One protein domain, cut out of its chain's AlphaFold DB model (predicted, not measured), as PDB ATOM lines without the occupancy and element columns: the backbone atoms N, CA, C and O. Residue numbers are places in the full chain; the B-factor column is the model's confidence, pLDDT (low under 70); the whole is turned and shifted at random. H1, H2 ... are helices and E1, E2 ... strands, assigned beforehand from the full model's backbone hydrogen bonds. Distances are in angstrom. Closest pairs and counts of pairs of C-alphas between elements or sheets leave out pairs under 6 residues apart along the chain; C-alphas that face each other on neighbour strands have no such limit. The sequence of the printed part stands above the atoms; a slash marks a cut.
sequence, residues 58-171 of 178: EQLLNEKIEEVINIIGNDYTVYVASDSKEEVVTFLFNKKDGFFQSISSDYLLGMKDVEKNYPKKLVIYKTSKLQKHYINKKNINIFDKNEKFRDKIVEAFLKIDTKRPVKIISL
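Overview. This is residues 58 to 171 of the 178 residues of an uncharacterized protein of Capnocytophaga sp. oral taxon 324 str. F0483 (UniProt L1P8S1). What shape do these atoms make? A strongly twisted sheet of six strands makes the core, with H2 running across one face and H3 across the other. H1, the longest helix, stands beside the strands at the sheet's level, with its residues 60 to 64 packing on H3. What is it built of? The printed part has 114 residues with three named helices and six named strands, in the order H1 E1 E2 E3 H2 E4 E5 H3 E6; the sheet runs E5 E3 E2 E1 E4 E6 and is mixed, and the class is mixed, helices and strands. How large is it? It is compact and rounded, with a radius of gyration of the C-alphas of 13.1 A and spans of 37 by 30 by 28 A.

Arrangement. How do the strands pair? E1, residues 76 to 82, E2, residues 88 to 94, and E3, residues 98 to 102, form a meander, each strand the antiparallel neighbour of the one before, in two hairpins; within hydrogen-bond range are N 79 and O 91, 2.9 A, and N 100 and O 92, 2.9 A. Edge strand E5, residues 135 to 140, is antiparallel to E3, with N 140 and O 99 at 2.8 A. E4, residues 122 to 127, is antiparallel to E1, with N 76 and O 127 at 3.0 A, and parallel to edge strand E6, residues 166 to 170, with N 167 and O 122 at 2.8 A. Where do the helices stand? H2, residues 106 to 116, lies over E1 and only just not over E4, on which 2 of its C-alphas fall, at a height over the sheet of 8.3 A; its closest C-alphas to E1 are Lys 112 and Val 80, 6.9 A. On the opposite face H3, residues 150 to 158, lies over E2 and only just not over E1, on which 2 of its C-alphas fall, at a height of 8.4 A; Ile 153 and Val 89 are the closest C-alphas of H3 and E2, 7.1 A. H1, residues 58 to 72, at the sheet's level with a height of 3.1 A, touches H3 with residues 60 to 64 alone, at a steep tilt of 56 degrees, the closest C-alphas being Lys 64 and Leu 158, 6.5 A. What do the helix backbones show? Every O i to N i+4 pair is within hydrogen-bond range in H3, 10 of 11 in H1 and 3 of 7 in H2, where 8 of 8 O i to N i+3 pairs are.

Along the chain. Where do the first and last elements lie? H1 begins at C-alpha 58 (148.176, 100.060, 215.115), and E6 ends at C-alpha 170 (132.371, 124.052, 205.652). How long are the elements? From first to last C-alpha H1 spans 20.6 A, E2 19.5 A, E1 19.2 A, H2 16.3 A and E4 16.2 A.

Size, cuts and confidence. How far does it reach? The two C-alphas farthest apart are those of Asn 117 and Asn 146, 37.3 A. Is it unbroken? The printed part has no cut, and no link is long. Where is confidence low? The pLDDT is under 70 at residues 76, 78 to 90, 103 to 110 and 130 to 137.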
ATOM      1  N   GLU A  58     149.240  99.644 214.203       84.44
ATOM      2  CA  GLU A  58     148.176 100.060 215.115       84.44
ATOM      3  C   GLU A  58     148.577 101.257 215.986       84.44
ATOM      4  O   GLU A  58     147.796 102.186 216.163       84.44
ATOM      5  N   GLN A  59     149.827 101.295 216.458       88.31
ATOM      6  CA  GLN A  59     150.333 102.431 217.222       88.31
ATOM      7  C   GLN A  59     150.446 103.686 216.347       88.31
ATOM      8  O   GLN A  59     150.016 104.760 216.759       88.31
ATOM      9  N   LEU A  60     150.969 103.547 215.123       88.81
ATOM     10  CA  LEU A  60     151.033 104.647 214.152       88.81
ATOM     11  C   LEU A  60     149.641 105.179 213.801       88.81
ATOM     12  O   LEU A  60     149.446 106.385 213.661       88.81
ATOM     13  N   LEU A  61     148.674 104.274 213.666       90.38
ATOM     14  CA  LEU A  61     147.292 104.610 213.369       90.38
ATOM     15  C   LEU A  61     146.640 105.376 214.523       90.38
ATOM     16  O   LEU A  61     146.026 106.409 214.276       90.38
ATOM     17  N   ASN A  62     146.822 104.928 215.765       90.88
ATOM     18  CA  ASN A  62     146.296 105.616 216.945       90.88
ATOM     19  C   ASN A  62     146.905 107.017 217.107       90.88
ATOM     20  O   ASN A  62     146.172 107.981 217.315       90.88
ATOM     21  N   GLU A  63     148.225 107.156 216.930       92.38
ATOM     22  CA  GLU A  63     148.901 108.464 216.924       92.38
ATOM     23  C   GLU A  63     148.303 109.386 215.839       92.38
ATOM     24  O   GLU A  63     147.974 110.543 216.109       92.38
ATOM     25  N   LYS A  64     148.077 108.866 214.624       91.25
ATOM     26  CA  LYS A  64     147.477 109.631 213.519       91.25
ATOM     27  C   LYS A  64     146.017 110.016 213.779       91.25
ATOM     28  O   LYS A  64     145.613 111.117 213.408       91.25
ATOM     29  N   ILE A  65     145.230 109.135 214.399       90.50
ATOM     30  CA  ILE A  65     143.836 109.403 214.776       90.50
ATOM     31  C   ILE A  65     143.774 110.621 215.699       90.50
ATOM     32  O   ILE A  65     143.003 111.542 215.432       90.50
ATOM     33  N   GLU A  66     144.627 110.675 216.723       91.44
ATOM     34  CA  GLU A  66     144.689 111.811 217.649       91.44
ATOM     35  C   GLU A  66     145.119 113.108 216.950       91.44
ATOM     36  O   GLU A  66     144.496 114.155 217.140       91.44
ATOM     37  N   GLU A  67     146.135 113.059 216.081       91.06
ATOM     38  CA  GLU A  67     146.542 114.224 215.281       91.06
ATOM     39  C   GLU A  67     145.379 114.785 214.452       91.06
ATOM     40  O   GLU A  67     145.154 115.995 214.427       91.06
ATOM     41  N   VAL A  68     144.626 113.909 213.782       88.75
ATOM     42  CA  VAL A  68     143.489 114.311 212.953       88.75
ATOM     43  C   VAL A  68     142.348 114.855 213.811       88.75
ATOM     44  O   VAL A  68     141.822 115.921 213.490       88.75
ATOM     45  N   ILE A  69     141.997 114.190 214.918       89.44
ATOM     46  CA  ILE A  69     140.965 114.647 215.864       89.44
ATOM     47  C   ILE A  69     141.260 116.068 216.352       89.44
ATOM     48  O   ILE A  69     140.353 116.899 216.383       89.44
ATOM     49  N   ASN A  70     142.519 116.383 216.662       89.62
ATOM     50  CA  ASN A  70     142.916 117.720 217.112       89.62
ATOM     51  C   ASN A  70     142.695 118.814 216.053       89.62
ATOM     52  O   ASN A  70     142.507 119.978 216.400       89.62
ATOM     53  N   ILE A  71     142.679 118.457 214.766       86.75
ATOM     54  CA  ILE A  71     142.398 119.388 213.667       86.75
ATOM     55  C   ILE A  71     140.888 119.487 213.405       86.75
ATOM     56  O   ILE A  71     140.345 120.572 213.153       86.75
ATOM     57  N   ILE A  72     140.191 118.349 213.412       82.75
ATOM     58  CA  ILE A  72     138.800 118.279 212.955       82.75
ATOM     59  C   ILE A  72     137.792 118.577 214.068       82.75
ATOM     60  O   ILE A  72     136.728 119.124 213.782       82.75
ATOM     61  N   GLY A  73     138.152 118.338 215.328       83.62
ATOM     62  CA  GLY A  73     137.251 118.445 216.470       83.62
ATOM     63  C   GLY A  73     136.216 117.319 216.463       83.62
ATOM     64  O   GLY A  73     136.560 116.145 216.331       83.62
ATOM     65  N   ASN A  74     134.941 117.684 216.610       80.75
ATOM     66  CA  ASN A  74     133.823 116.731 216.628       80.75
ATOM     67  C   ASN A  74     133.146 116.545 215.256       80.75
ATOM     68  O   ASN A  74     132.274 115.685 215.129       80.75
ATOM     69  N   ASP A  75     133.526 117.336 214.251       78.25
ATOM     70  CA  ASP A  75     132.900 117.314 212.927       78.25
ATOM     71  C   ASP A  75     133.339 116.098 212.103       78.25
ATOM     72  O   ASP A  75     134.434 115.558 212.284       78.25
ATOM     73  N   TYR A  76     132.504 115.698 211.142       69.12
ATOM     74  CA  TYR A  76     132.915 114.736 210.122       69.12
ATOM     75  C   TYR A  76     133.862 115.392 209.136       69.12
ATOM     76  O   TYR A  76     133.613 116.510 208.683       69.12
ATOM     77  N   THR A  77     134.912 114.661 208.769       71.19
ATOM     78  CA  THR A  77     135.825 115.051 207.700       71.19
ATOM     79  C   THR A  77     135.784 114.060 206.556       71.19
ATOM     80  O   THR A  77     135.941 112.858 206.767       71.19
ATOM     81  N   VAL A  78     135.587 114.583 205.347       64.31
ATOM     82  CA  VAL A  78     135.710 113.828 204.099       64.31
ATOM     83  C   VAL A  78     137.169 113.854 203.658       64.31
ATOM     84  O   VAL A  78     137.723 114.928 203.421       64.31
ATOM     85  N   TYR A  79     137.774 112.678 203.526       67.94
ATOM     86  CA  TYR A  79     139.099 112.513 202.943       67.94
ATOM     87  C   TYR A  79     138.968 111.848 201.577       67.94
ATOM     88  O   TYR A  79     138.437 110.742 201.452       67.94
ATOM     89  N   VAL A  80     139.450 112.541 200.548       60.41
ATOM     90  CA  VAL A  80     139.452 112.072 199.162       60.41
ATOM     91  C   VAL A  80     140.872 111.632 198.823       60.41
ATOM     92  O   VAL A  80     141.708 112.433 198.419       60.41
ATOM     93  N   ALA A  81     141.177 110.351 199.013       57.28
ATOM     94  CA  ALA A  81     142.454 109.792 198.596       57.28
ATOM     95  C   ALA A  81     142.307 109.171 197.207       57.28
ATOM     96  O   ALA A  81     141.497 108.282 196.995       57.28
ATOM     97  N   SER A  82     143.093 109.630 196.240       54.97
ATOM     98  CA  SER A  82     143.155 109.034 194.905       54.97
ATOM     99  C   SER A  82     144.437 108.236 194.805       54.97
ATOM    100  O   SER A  82     145.516 108.799 195.002       54.97
ATOM    101  N   ASP A  83     144.343 106.959 194.451       48.53
ATOM    102  CA  ASP A  83     145.490 106.304 193.845       48.53
ATOM    103  C   ASP A  83     145.677 106.871 192.421       48.53
ATOM    104  O   ASP A  83     144.780 107.493 191.838       48.53
ATOM    105  N   SER A  84     146.884 106.759 191.874       50.00
ATOM    106  CA  SER A  84     147.235 107.286 190.551       50.00
ATOM    107  C   SER A  84     146.583 106.523 189.383       50.00
ATOM    108  O   SER A  84     146.934 106.783 188.235       50.00
ATOM    109  N   LYS A  85     145.690 105.561 189.654       51.06
ATOM    110  CA  LYS A  85     145.088 104.612 188.707       51.06
ATOM    111  C   LYS A  85     143.552 104.648 188.731       51.06
ATOM    112  O   LYS A  85     142.913 103.620 188.546       51.06
ATOM    113  N   GLU A  86     142.973 105.835 188.899       50.00
ATOM    114  CA  GLU A  86     141.518 106.086 188.854       50.00
ATOM    115  C   GLU A  86     140.722 105.572 190.066       50.00
ATOM    116  O   GLU A  86     139.528 105.858 190.166       50.00
ATOM    117  N   GLU A  87     141.346 104.896 191.039       52.41
ATOM    118  CA  GLU A  87     140.632 104.447 192.232       52.41
ATOM    119  C   GLU A  87     140.677 105.529 193.317       52.41
ATOM    120  O   GLU A  87     141.684 105.758 193.995       52.41
ATOM    121  N   VAL A  88     139.556 106.232 193.470       56.69
ATOM    122  CA  VAL A  88     139.388 107.235 194.521       56.69
ATOM    123  C   VAL A  88     138.795 106.570 195.758       56.69
ATOM    124  O   VAL A  88     137.602 106.284 195.844       56.69
ATOM    125  N   VAL A  89     139.654 106.332 196.743       62.19
ATOM    126  CA  VAL A  89     139.267 105.952 198.096       62.19
ATOM    127  C   VAL A  89     138.766 107.203 198.803       62.19
ATOM    128  O   VAL A  89     139.525 108.013 199.331       62.19
ATOM    129  N   THR A  90     137.452 107.358 198.806       69.50
ATOM    130  CA  THR A  90     136.776 108.348 199.632       69.50
ATOM    131  C   THR A  90     136.349 107.677 200.937       69.50
ATOM    132  O   THR A  90     135.734 106.607 200.937       69.50
ATOM    133  N   PHE A  91     136.692 108.273 202.072       77.00
ATOM    134  CA  PHE A  91     136.182 107.845 203.373       77.00
ATOM    135  C   PHE A  91     135.865 109.061 204.232       77.00
ATOM    136  O   PHE A  91     136.439 110.139 204.058       77.00
ATOM    137  N   LEU A  92     134.933 108.878 205.163       80.56
ATOM    138  CA  LEU A  92     134.655 109.868 206.192       80.56
ATOM    139  C   LEU A  92     135.195 109.383 207.526       80.56
ATOM    140  O   LEU A  92     135.145 108.189 207.823       80.56
ATOM    141  N   PHE A  93     135.681 110.325 208.323       86.12
ATOM    142  CA  PHE A  93     136.140 110.074 209.678       86.12
ATOM    143  C   PHE A  93     135.619 111.151 210.636       86.12
ATOM    144  O   PHE A  93     135.659 112.343 210.320       86.12
ATOM    145  N   ASN A  94     135.162 110.734 211.816       83.31
ATOM    146  CA  ASN A  94     135.016 111.601 212.981       83.31
ATOM    147  C   ASN A  94     135.402 110.854 214.266       83.31
ATOM    148  O   ASN A  94     135.490 109.626 214.303       83.31
ATOM    149  N   LYS A  95     135.564 111.612 215.354       84.69
ATOM    150  CA  LYS A  95     135.889 111.058 216.673       84.69
ATOM    151  C   LYS A  95     134.823 110.097 217.214       84.69
ATOM    152  O   LYS A  95     135.165 109.130 217.883       84.69
ATOM    153  N   LYS A  96     133.541 110.406 216.998       83.38
ATOM    154  CA  LYS A  96     132.427 109.710 217.659       83.38
ATOM    155  C   LYS A  96     132.120 108.355 217.028       83.38
ATOM    156  O   LYS A  96     131.886 107.390 217.744       83.38
ATOM    157  N   ASP A  97     132.083 108.311 215.706       79.19
ATOM    158  CA  ASP A  97     131.526 107.198 214.946       79.19
ATOM    159  C   ASP A  97     132.598 106.475 214.111       79.19
ATOM    160  O   ASP A  97     132.345 105.398 213.575       79.19
ATOM    161  N   GLY A  98     133.813 107.024 214.022       86.62
ATOM    162  CA  GLY A  98     134.943 106.384 213.359       86.62
ATOM    163  C   GLY A  98     134.875 106.489 211.838       86.62
ATOM    164  O   GLY A  98     134.533 107.540 211.293       86.62
ATOM    165  N   PHE A  99     135.267 105.415 211.149       87.81
ATOM    166  CA  PHE A  99     135.438 105.400 209.697       87.81
ATOM    167  C   PHE A  99     134.172 104.926 208.987       87.81
ATOM    168  O   PHE A  99     133.575 103.915 209.352       87.81
ATOM    169  N   PHE A 100     133.797 105.623 207.919       82.25
ATOM    170  CA  PHE A 100     132.681 105.248 207.057       82.25
ATOM    171  C   PHE A 100     133.128 105.114 205.619       82.25
ATOM    172  O   PHE A 100     133.921 105.919 205.117       82.25
ATOM    173  N   GLN A 101     132.545 104.129 204.938       76.44
ATOM    174  CA  GLN A 101     132.669 104.047 203.497       76.44
ATOM    175  C   GLN A 101     131.964 105.248 202.866       76.44
ATOM    176  O   GLN A 101     130.755 105.433 203.022       76.44
ATOM    177  N   SER A 102     132.706 106.046 202.113       71.19
ATOM    178  CA  SER A 102     132.100 107.083 201.291       71.19
ATOM    179  C   SER A 102     131.615 106.466 199.976       71.19
ATOM    180  O   SER A 102     132.212 105.517 199.459       71.19
ATOM    181  N   ILE A 103     130.513 106.974 199.428       65.00
ATOM    182  CA  ILE A 103     130.099 106.623 198.064       65.00
ATOM    183  C   ILE A 103     130.987 107.438 197.138       65.00
ATOM    184  O   ILE A 103     130.901 108.661 197.168       65.00
ATOM    185  N   SER A 104     131.823 106.789 196.326       62.09
ATOM    186  CA  SER A 104     132.514 107.492 195.242       62.09
ATOM    187  C   SER A 104     131.459 108.141 194.345       62.09
ATOM    188  O   SER A 104     130.669 107.436 193.718       62.09
ATOM    189  N   SER A 105     131.404 109.470 194.342       60.69
ATOM    190  CA  SER A 105     130.464 110.260 193.548       60.69
ATOM    191  C   SER A 105     131.206 111.376 192.826       60.69
ATOM    192  O   SER A 105     132.238 111.852 193.307       60.69
ATOM    193  N   ASP A 106     130.662 111.826 191.696       63.81
ATOM    194  CA  ASP A 106     131.222 112.942 190.920       63.81
ATOM    195  C   ASP A 106     131.390 114.207 191.769       63.81
ATOM    196  O   ASP A 106     132.334 114.971 191.579       63.81
ATOM    197  N   TYR A 107     130.536 114.388 192.782       67.44
ATOM    198  CA  TYR A 107     130.679 115.469 193.752       67.44
ATOM    199  C   TYR A 107     131.992 115.369 194.541       67.44
ATOM    200  O   TYR A 107     132.730 116.346 194.650       67.44
ATOM    201  N   LEU A 108     132.317 114.186 195.073       67.56
ATOM    202  CA  LEU A 108     133.561 113.975 195.818       67.56
ATOM    203  C   LEU A 108     134.795 114.092 194.918       67.56
ATOM    204  O   LEU A 108     135.843 114.558 195.366       67.56
ATOM    205  N   LEU A 109     134.669 113.712 193.644       66.75
ATOM    206  CA  LEU A 109     135.706 113.953 192.643       66.75
ATOM    207  C   LEU A 109     135.901 115.455 192.393       66.75
ATOM    208  O   LEU A 109     137.039 115.917 192.367       66.75
ATOM    209  N   GLY A 110     134.821 116.236 192.309       68.25
ATOM    210  CA  GLY A 110     134.880 117.697 192.180       68.25
ATOM    211  C   GLY A 110     135.543 118.392 193.377       68.25
ATOM    212  O   GLY A 110     136.245 119.389 193.214       68.25
ATOM    213  N   MET A 111     135.427 117.833 194.585       73.56
ATOM    214  CA  MET A 111     136.140 118.344 195.765       73.56
ATOM    215  C   MET A 111     137.669 118.227 195.621       73.56
ATOM    216  O   MET A 111     138.402 119.064 196.147       73.56
ATOM    217  N   LYS A 112     138.180 117.258 194.851       70.44
ATOM    218  CA  LYS A 112     139.618 117.156 194.545       70.44
ATOM    219  C   LYS A 112     140.117 118.356 193.738       70.44
ATOM    220  O   LYS A 112     141.248 118.802 193.924       70.44
ATOM    221  N   ASP A 113     139.287 118.917 192.860       72.69
ATOM    222  CA  ASP A 113     139.669 120.097 192.079       72.69
ATOM    223  C   ASP A 113     139.811 121.342 192.952       72.69
ATOM    224  O   ASP A 113     140.685 122.173 192.709       72.69
ATOM    225  N   VAL A 114     139.037 121.440 194.031       74.19
ATOM    226  CA  VAL A 114     139.183 122.525 195.004       74.19
ATOM    227  C   VAL A 114     140.524 122.435 195.741       74.19
ATOM    228  O   VAL A 114     141.117 123.474 196.039       74.19
ATOM    229  N   GLU A 115     141.069 121.234 195.971       73.12
ATOM    230  CA  GLU A 115     142.412 121.073 196.551       73.12
ATOM    231  C   GLU A 115     143.507 121.689 195.673       73.12
ATOM    232  O   GLU A 115     144.490 122.221 196.199       73.12
ATOM    233  N   LYS A 116     143.319 121.717 194.344       78.62
ATOM    234  CA  LYS A 116     144.263 122.356 193.408       78.62
ATOM    235  C   LYS A 116     144.411 123.857 193.667       78.62
ATOM    236  O   LYS A 116     145.479 124.407 193.409       78.62
ATOM    237  N   ASN A 117     143.392 124.508 194.235       84.31
ATOM    238  CA  ASN A 117     143.451 125.922 194.627       84.31
ATOM    239  C   ASN A 117     144.287 126.151 195.898       84.31
ATOM    240  O   ASN A 117     144.651 127.285 196.214       84.31
ATOM    241  N   TYR A 118     144.615 125.086 196.633       84.00
ATOM    242  CA  TYR A 118     145.354 125.142 197.890       84.00
ATOM    243  C   TYR A 118     146.528 124.145 197.921       84.00
ATOM    244  O   TYR A 118     146.649 123.365 198.866       84.00
ATOM    245  N   PRO A 119     147.477 124.210 196.967       81.81
ATOM    246  CA  PRO A 119     148.485 123.161 196.744       81.81
ATOM    247  C   PRO A 119     149.462 122.943 197.914       81.81
ATOM    248  O   PRO A 119     150.180 121.947 197.956       81.81
ATOM    249  N   LYS A 120     149.518 123.881 198.866       86.06
ATOM    250  CA  LYS A 120     150.389 123.832 200.054       86.06
ATOM    251  C   LYS A 120     149.619 123.644 201.363       86.06
ATOM    252  O   LYS A 120     150.223 123.738 202.429       86.06
ATOM    253  N   LYS A 121     148.299 123.447 201.308       85.44
ATOM    254  CA  LYS A 121     147.452 123.319 202.497       85.44
ATOM    255  C   LYS A 121     146.832 121.934 202.571       85.44
ATOM    256  O   LYS A 121     146.595 121.300 201.549       85.44
ATOM    257  N   LEU A 122     146.558 121.490 203.789       84.38
ATOM    258  CA  LEU A 122     145.662 120.367 204.026       84.38
ATOM    259  C   LEU A 122     144.226 120.896 203.960       84.38
ATOM    260  O   LEU A 122     143.822 121.688 204.816       84.38
ATOM    261  N   VAL A 123     143.482 120.515 202.924       81.12
ATOM    262  CA  VAL A 123     142.073 120.897 202.774       81.12
ATOM    263  C   VAL A 123     141.211 119.894 203.533       81.12
ATOM    264  O   VAL A 123     141.341 118.691 203.350       81.12
ATOM    265  N   ILE A 124     140.362 120.400 204.423       80.31
ATOM    266  CA  ILE A 124     139.480 119.599 205.273       80.31
ATOM    267  C   ILE A 124     138.059 120.076 205.049       80.31
ATOM    268  O   ILE A 124     137.738 121.242 205.295       80.31
ATOM    269  N   TYR A 125     137.207 119.157 204.624       79.44
ATOM    270  CA  TYR A 125     135.787 119.403 204.436       79.44
ATOM    271  C   TYR A 125     135.036 118.996 205.691       79.44
ATOM    272  O   TYR A 125     134.985 117.809 206.000       79.44
ATOM    273  N   LYS A 126     134.486 119.974 206.415       78.94
ATOM    274  CA  LYS A 126     133.779 119.743 207.679       78.94
ATOM    275  C   LYS A 126     132.272 119.827 207.500       78.94
ATOM    276  O   LYS A 126     131.772 120.731 206.836       78.94
ATOM    277  N   THR A 127     131.559 118.918 208.151       75.88
ATOM    278  CA  THR A 127     130.101 118.956 208.315       75.88
ATOM    279  C   THR A 127     129.735 118.454 209.708       75.88
ATOM    280  O   THR A 127     130.335 117.502 210.210       75.88
ATOM    281  N   SER A 128     128.719 119.061 210.321       71.19
ATOM    282  CA  SER A 128     128.159 118.600 211.598       71.19
ATOM    283  C   SER A 128     127.201 117.412 211.431       71.19
ATOM    284  O   SER A 128     126.845 116.754 212.408       71.19
ATOM    285  N   LYS A 129     126.784 117.115 210.192       70.12
ATOM    286  CA  LYS A 129     125.851 116.032 209.848       70.12
ATOM    287  C   LYS A 129     126.487 115.041 208.875       70.12
ATOM    288  O   LYS A 129     127.123 115.446 207.902       70.12
ATOM    289  N   LEU A 130     126.227 113.750 209.083       64.81
ATOM    290  CA  LEU A 130     126.420 112.709 208.065       64.81
ATOM    291  C   LEU A 130     125.436 112.969 206.916       64.81
ATOM    292  O   LEU A 130     124.246 112.672 207.036       64.81
ATOM    293  N   GLN A 131     125.912 113.534 205.810       67.12
ATOM    294  CA  GLN A 131     125.071 113.774 204.638       67.12
ATOM    295  C   GLN A 131     124.992 112.508 203.770       67.12
ATOM    296  O   GLN A 131     126.010 111.983 203.316       67.12
ATOM    297  N   LYS A 132     123.776 111.985 203.556       65.19
ATOM    298  CA  LYS A 132     123.551 110.664 202.931       65.19
ATOM    299  C   LYS A 132     124.184 110.521 201.544       65.19
ATOM    300  O   LYS A 132     124.559 109.415 201.181       65.19
ATOM    301  N   HIS A 133     124.311 111.605 200.784       65.56
ATOM    302  CA  HIS A 133     124.901 111.588 199.443       65.56
ATOM    303  C   HIS A 133     126.422 111.406 199.428       65.56
ATOM    304  O   HIS A 133     126.970 111.064 198.383       65.56
ATOM    305  N   TYR A 134     127.105 111.560 200.567       63.00
ATOM    306  CA  TYR A 134     128.530 111.234 200.684       63.00
ATOM    307  C   TYR A 134     128.775 109.836 201.244       63.00
ATOM    308  O   TYR A 134     129.852 109.293 201.055       63.00
ATOM    309  N   ILE A 135     127.814 109.222 201.934       67.56
ATOM    310  CA  ILE A 135     128.091 108.072 202.803       67.56
ATOM    311  C   ILE A 135     127.292 106.854 202.375       67.56
ATOM    312  O   ILE A 135     126.062 106.872 202.339       67.56
ATOM    313  N   ASN A 136     127.993 105.738 202.191       65.62
ATOM    314  CA  ASN A 136     127.367 104.437 202.300       65.62
ATOM    315  C   ASN A 136     127.386 104.095 203.790       65.62
ATOM    316  O   ASN A 136     128.445 104.122 204.411       65.62
ATOM    317  N   LYS A 137     126.231 103.808 204.401       64.69
ATOM    318  CA  LYS A 137     126.081 103.674 205.868       64.69
ATOM    319  C   LYS A 137     126.900 102.537 206.508       64.69
ATOM    320  O   LYS A 137     126.722 102.252 207.689       64.69
ATOM    321  N   LYS A 138     127.775 101.869 205.758       76.38
ATOM    322  CA  LYS A 138     128.684 100.866 206.285       76.38
ATOM    323  C   LYS A 138     129.814 101.546 207.070       76.38
ATOM    324  O   LYS A 138     130.699 102.181 206.493       76.38
ATOM    325  N   ASN A 139     129.768 101.383 208.391       84.25
ATOM    326  CA  ASN A 139     130.908 101.634 209.265       84.25
ATOM    327  C   ASN A 139     132.041 100.657 208.916       84.25
ATOM    328  O   ASN A 139     131.777  99.497 208.591       84.25
ATOM    329  N   ILE A 140     133.277 101.139 208.948       85.88
ATOM    330  CA  ILE A 140     134.469 100.374 208.607       85.88
ATOM    331  C   ILE A 140     135.291 100.203 209.875       85.88
ATOM    332  O   ILE A 140     135.847 101.171 210.400       85.88
ATOM    333  N   ASN A 141     135.434  98.960 210.328       87.94
ATOM    334  CA  ASN A 141     136.347  98.665 211.418       87.94
ATOM    335  C   ASN A 141     137.776  98.505 210.882       87.94
ATOM    336  O   ASN A 141     138.201  97.411 210.519       87.94
ATOM    337  N   ILE A 142     138.551  99.588 210.867       86.88
ATOM    338  CA  ILE A 142     139.934  99.550 210.362       86.88
ATOM    339  C   ILE A 142     140.906  98.735 211.240       86.88
ATOM    340  O   ILE A 142     142.038  98.461 210.825       86.88
ATOM    341  N   PHE A 143     140.481  98.324 212.437       87.00
ATOM    342  CA  PHE A 143     141.244  97.432 213.312       87.00
ATOM    343  C   PHE A 143     140.981  95.949 213.012       87.00
ATOM    344  O   PHE A 143     141.802  95.104 213.371       87.00
ATOM    345  N   ASP A 144     139.902  95.619 212.296       88.19
ATOM    346  CA  ASP A 144     139.677  94.272 211.775       88.19
ATOM    347  C   ASP A 144     140.495  94.059 210.492       88.19
ATOM    348  O   ASP A 144     140.358  94.774 209.499       88.19
ATOM    349  N   LYS A 145     141.364  93.044 210.504       85.81
ATOM    350  CA  LYS A 145     142.226  92.689 209.367       85.81
ATOM    351  C   LYS A 145     141.440  92.158 208.166       85.81
ATOM    352  O   LYS A 145     141.954  92.205 207.055       85.81
ATOM    353  N   ASN A 146     140.221  91.664 208.385       88.06
ATOM    354  CA  ASN A 146     139.358  91.127 207.335       88.06
ATOM    355  C   ASN A 146     138.391  92.179 206.768       88.06
ATOM    356  O   ASN A 146     137.633  91.880 205.842       88.06
ATOM    357  N   GLU A 147     138.396  93.402 207.308       86.44
ATOM    358  CA  GLU A 147     137.506  94.459 206.848       86.44
ATOM    359  C   GLU A 147     137.854  94.878 205.413       86.44
ATOM    360  O   GLU A 147     139.005  95.126 205.034       86.44
ATOM    361  N   LYS A 148     136.820  94.981 204.578       80.94
ATOM    362  CA  LYS A 148     137.000  95.326 203.169       80.94
ATOM    363  C   LYS A 148     137.494  96.770 203.061       80.94
ATOM    364  O   LYS A 148     136.927  97.662 203.678       80.94
ATOM    365  N   PHE A 149     138.506  97.000 202.219       78.50
ATOM    366  CA  PHE A 149     139.155  98.307 202.001       78.50
ATOM    367  C   PHE A 149     139.979  98.847 203.180       78.50
ATOM    368  O   PHE A 149     140.536  99.940 203.066       78.50
ATOM    369  N   ARG A 150     140.123  98.077 204.267       84.94
ATOM    370  CA  ARG A 150     140.880  98.456 205.465       84.94
ATOM    371  C   ARG A 150     142.279  98.967 205.142       84.94
ATOM    372  O   ARG A 150     142.603 100.094 205.500       84.94
ATOM    373  N   ASP A 151     143.076  98.186 204.417       84.19
ATOM    374  CA  ASP A 151     144.466  98.555 204.115       84.19
ATOM    375  C   ASP A 151     144.566  99.849 203.301       84.19
ATOM    376  O   ASP A 151     145.392 100.703 203.611       84.19
ATOM    377  N   LYS A 152     143.666 100.045 202.328       81.69
ATOM    378  CA  LYS A 152     143.627 101.267 201.510       81.69
ATOM    379  C   LYS A 152     143.279 102.501 202.344       81.69
ATOM    380  O   LYS A 152     143.889 103.552 202.168       81.69
ATOM    381  N   ILE A 153     142.315 102.379 203.256       83.25
ATOM    382  CA  ILE A 153     141.909 103.476 204.147       83.25
ATOM    383  C   ILE A 153     143.017 103.790 205.147       83.25
ATOM    384  O   ILE A 153     143.348 104.956 205.325       83.25
ATOM    385  N   VAL A 154     143.629 102.771 205.758       87.06
ATOM    386  CA  VAL A 154     144.758 102.953 206.681       87.06
ATOM    387  C   VAL A 154     145.923 103.637 205.971       87.06
ATOM    388  O   VAL A 154     146.459 104.616 206.484       87.06
ATOM    389  N   GLU A 155     146.287 103.186 204.770       85.81
ATOM    390  CA  GLU A 155     147.346 103.805 203.973       85.81
ATOM    391  C   GLU A 155     147.030 105.273 203.646       85.81
ATOM    392  O   GLU A 155     147.868 106.151 203.855       85.81
ATOM    393  N   ALA A 156     145.818 105.554 203.163       82.81
ATOM    394  CA  ALA A 156     145.375 106.906 202.844       82.81
ATOM    395  C   ALA A 156     145.364 107.826 204.075       82.81
ATOM    396  O   ALA A 156     145.841 108.957 204.008       82.81
ATOM    397  N   PHE A 157     144.869 107.328 205.208       86.94
ATOM    398  CA  PHE A 157     144.780 108.076 206.455       86.94
ATOM    399  C   PHE A 157     146.164 108.393 207.032       86.94
ATOM    400  O   PHE A 157     146.437 109.529 207.422       86.94
ATOM    401  N   LEU A 158     147.086 107.427 207.012       88.00
ATOM    402  CA  LEU A 158     148.466 107.633 207.461       88.00
ATOM    403  C   LEU A 158     149.236 108.633 206.584       88.00
ATOM    404  O   LEU A 158     150.120 109.324 207.092       88.00
ATOM    405  N   LYS A 159     148.885 108.754 205.296       86.81
ATOM    406  CA  LYS A 159     149.474 109.730 204.361       86.81
ATOM    407  C   LYS A 159     148.985 111.168 204.561       86.81
ATOM    408  O   LYS A 159     149.543 112.071 203.937       86.81
ATOM    409  N   ILE A 160     147.984 111.410 205.413       84.38
ATOM    410  CA  ILE A 160     147.525 112.770 205.715       84.38
ATOM    411  C   ILE A 160     148.662 113.548 206.389       84.38
ATOM    412  O   ILE A 160     149.100 113.242 207.506       84.38
ATOM    413  N   ASP A 161     149.121 114.590 205.697       86.81
ATOM    414  CA  ASP A 161     150.156 115.499 206.176       86.81
ATOM    415  C   ASP A 161     149.548 116.568 207.098       86.81
ATOM    416  O   ASP A 161     149.267 117.702 206.701       86.81
ATOM    417  N   THR A 162     149.329 116.170 208.350       87.81
ATOM    418  CA  THR A 162     148.773 116.973 209.456       87.81
ATOM    419  C   THR A 162     149.650 118.164 209.856       87.81
ATOM    420  O   THR A 162     149.195 119.037 210.590       87.81
ATOM    421  N   LYS A 163     150.891 118.245 209.354       89.44
ATOM    422  CA  LYS A 163     151.814 119.364 209.608       89.44
ATOM    423  C   LYS A 163     151.595 120.541 208.658       89.44
ATOM    424  O   LYS A 163     152.132 121.623 208.895       89.44
ATOM    425  N   ARG A 164     150.839 120.355 207.569       87.62
ATOM    426  CA  ARG A 164     150.535 121.440 206.626       87.62
ATOM    427  C   ARG A 164     149.585 122.460 207.249       87.62
ATOM    428  O   ARG A 164     148.695 122.084 208.012       87.62
ATOM    429  N   PRO A 165     149.682 123.743 206.851       89.31
ATOM    430  CA  PRO A 165     148.650 124.721 207.165       89.31
ATOM    431  C   PRO A 165     147.277 124.218 206.714       89.31
ATOM    432  O   PRO A 165     147.126 123.731 205.592       89.31
ATOM    433  N   VAL A 166     146.273 124.351 207.573       88.00
ATOM    434  CA  VAL A 166     144.940 123.793 207.326       88.00
ATOM    435  C   VAL A 166     144.050 124.816 206.616       88.00
ATOM    436  O   VAL A 166     144.032 125.999 206.962       88.00
ATOM    437  N   LYS A 167     143.278 124.364 205.624       88.75
ATOM    438  CA  LYS A 167     142.148 125.101 205.048       88.75
ATOM    439  C   LYS A 167     140.869 124.316 205.309       88.75
ATOM    440  O   LYS A 167     140.657 123.263 204.725       88.75
ATOM    441  N   ILE A 168     140.011 124.862 206.164       85.06
ATOM    442  CA  ILE A 168     138.690 124.292 206.425       85.06
ATOM    443  C   ILE A 168     137.705 124.822 205.380       85.06
ATOM    444  O   ILE A 168     137.665 126.027 205.110       85.06
ATOM    445  N   ILE A 169     136.923 123.914 204.804       82.38
ATOM    446  CA  ILE A 169     135.777 124.194 203.944       82.38
ATOM    447  C   ILE A 169     134.553 123.619 204.649       82.38
ATOM    448  O   ILE A 169     134.472 122.414 204.880       82.38
ATOM    449  N   SER A 170     133.626 124.487 205.044       79.88
ATOM    450  CA  SER A 170     132.371 124.052 205.652       79.88
ATOM    451  C   SER A 170     131.422 123.593 204.556       79.88
ATOM    452  O   SER A 170     131.090 124.371 203.664       79.88
ATOM    453  N   LEU A 171     130.955 122.356 204.651       75.06
ATOM    454  CA  LEU A 171     129.815 121.860 203.894       75.06
ATOM    455  C   LEU A 171     128.552 122.230 204.689       75.06
ATOM    456  O   LEU A 171     127.906 121.371 205.286       75.06
TER     457      LEU A 171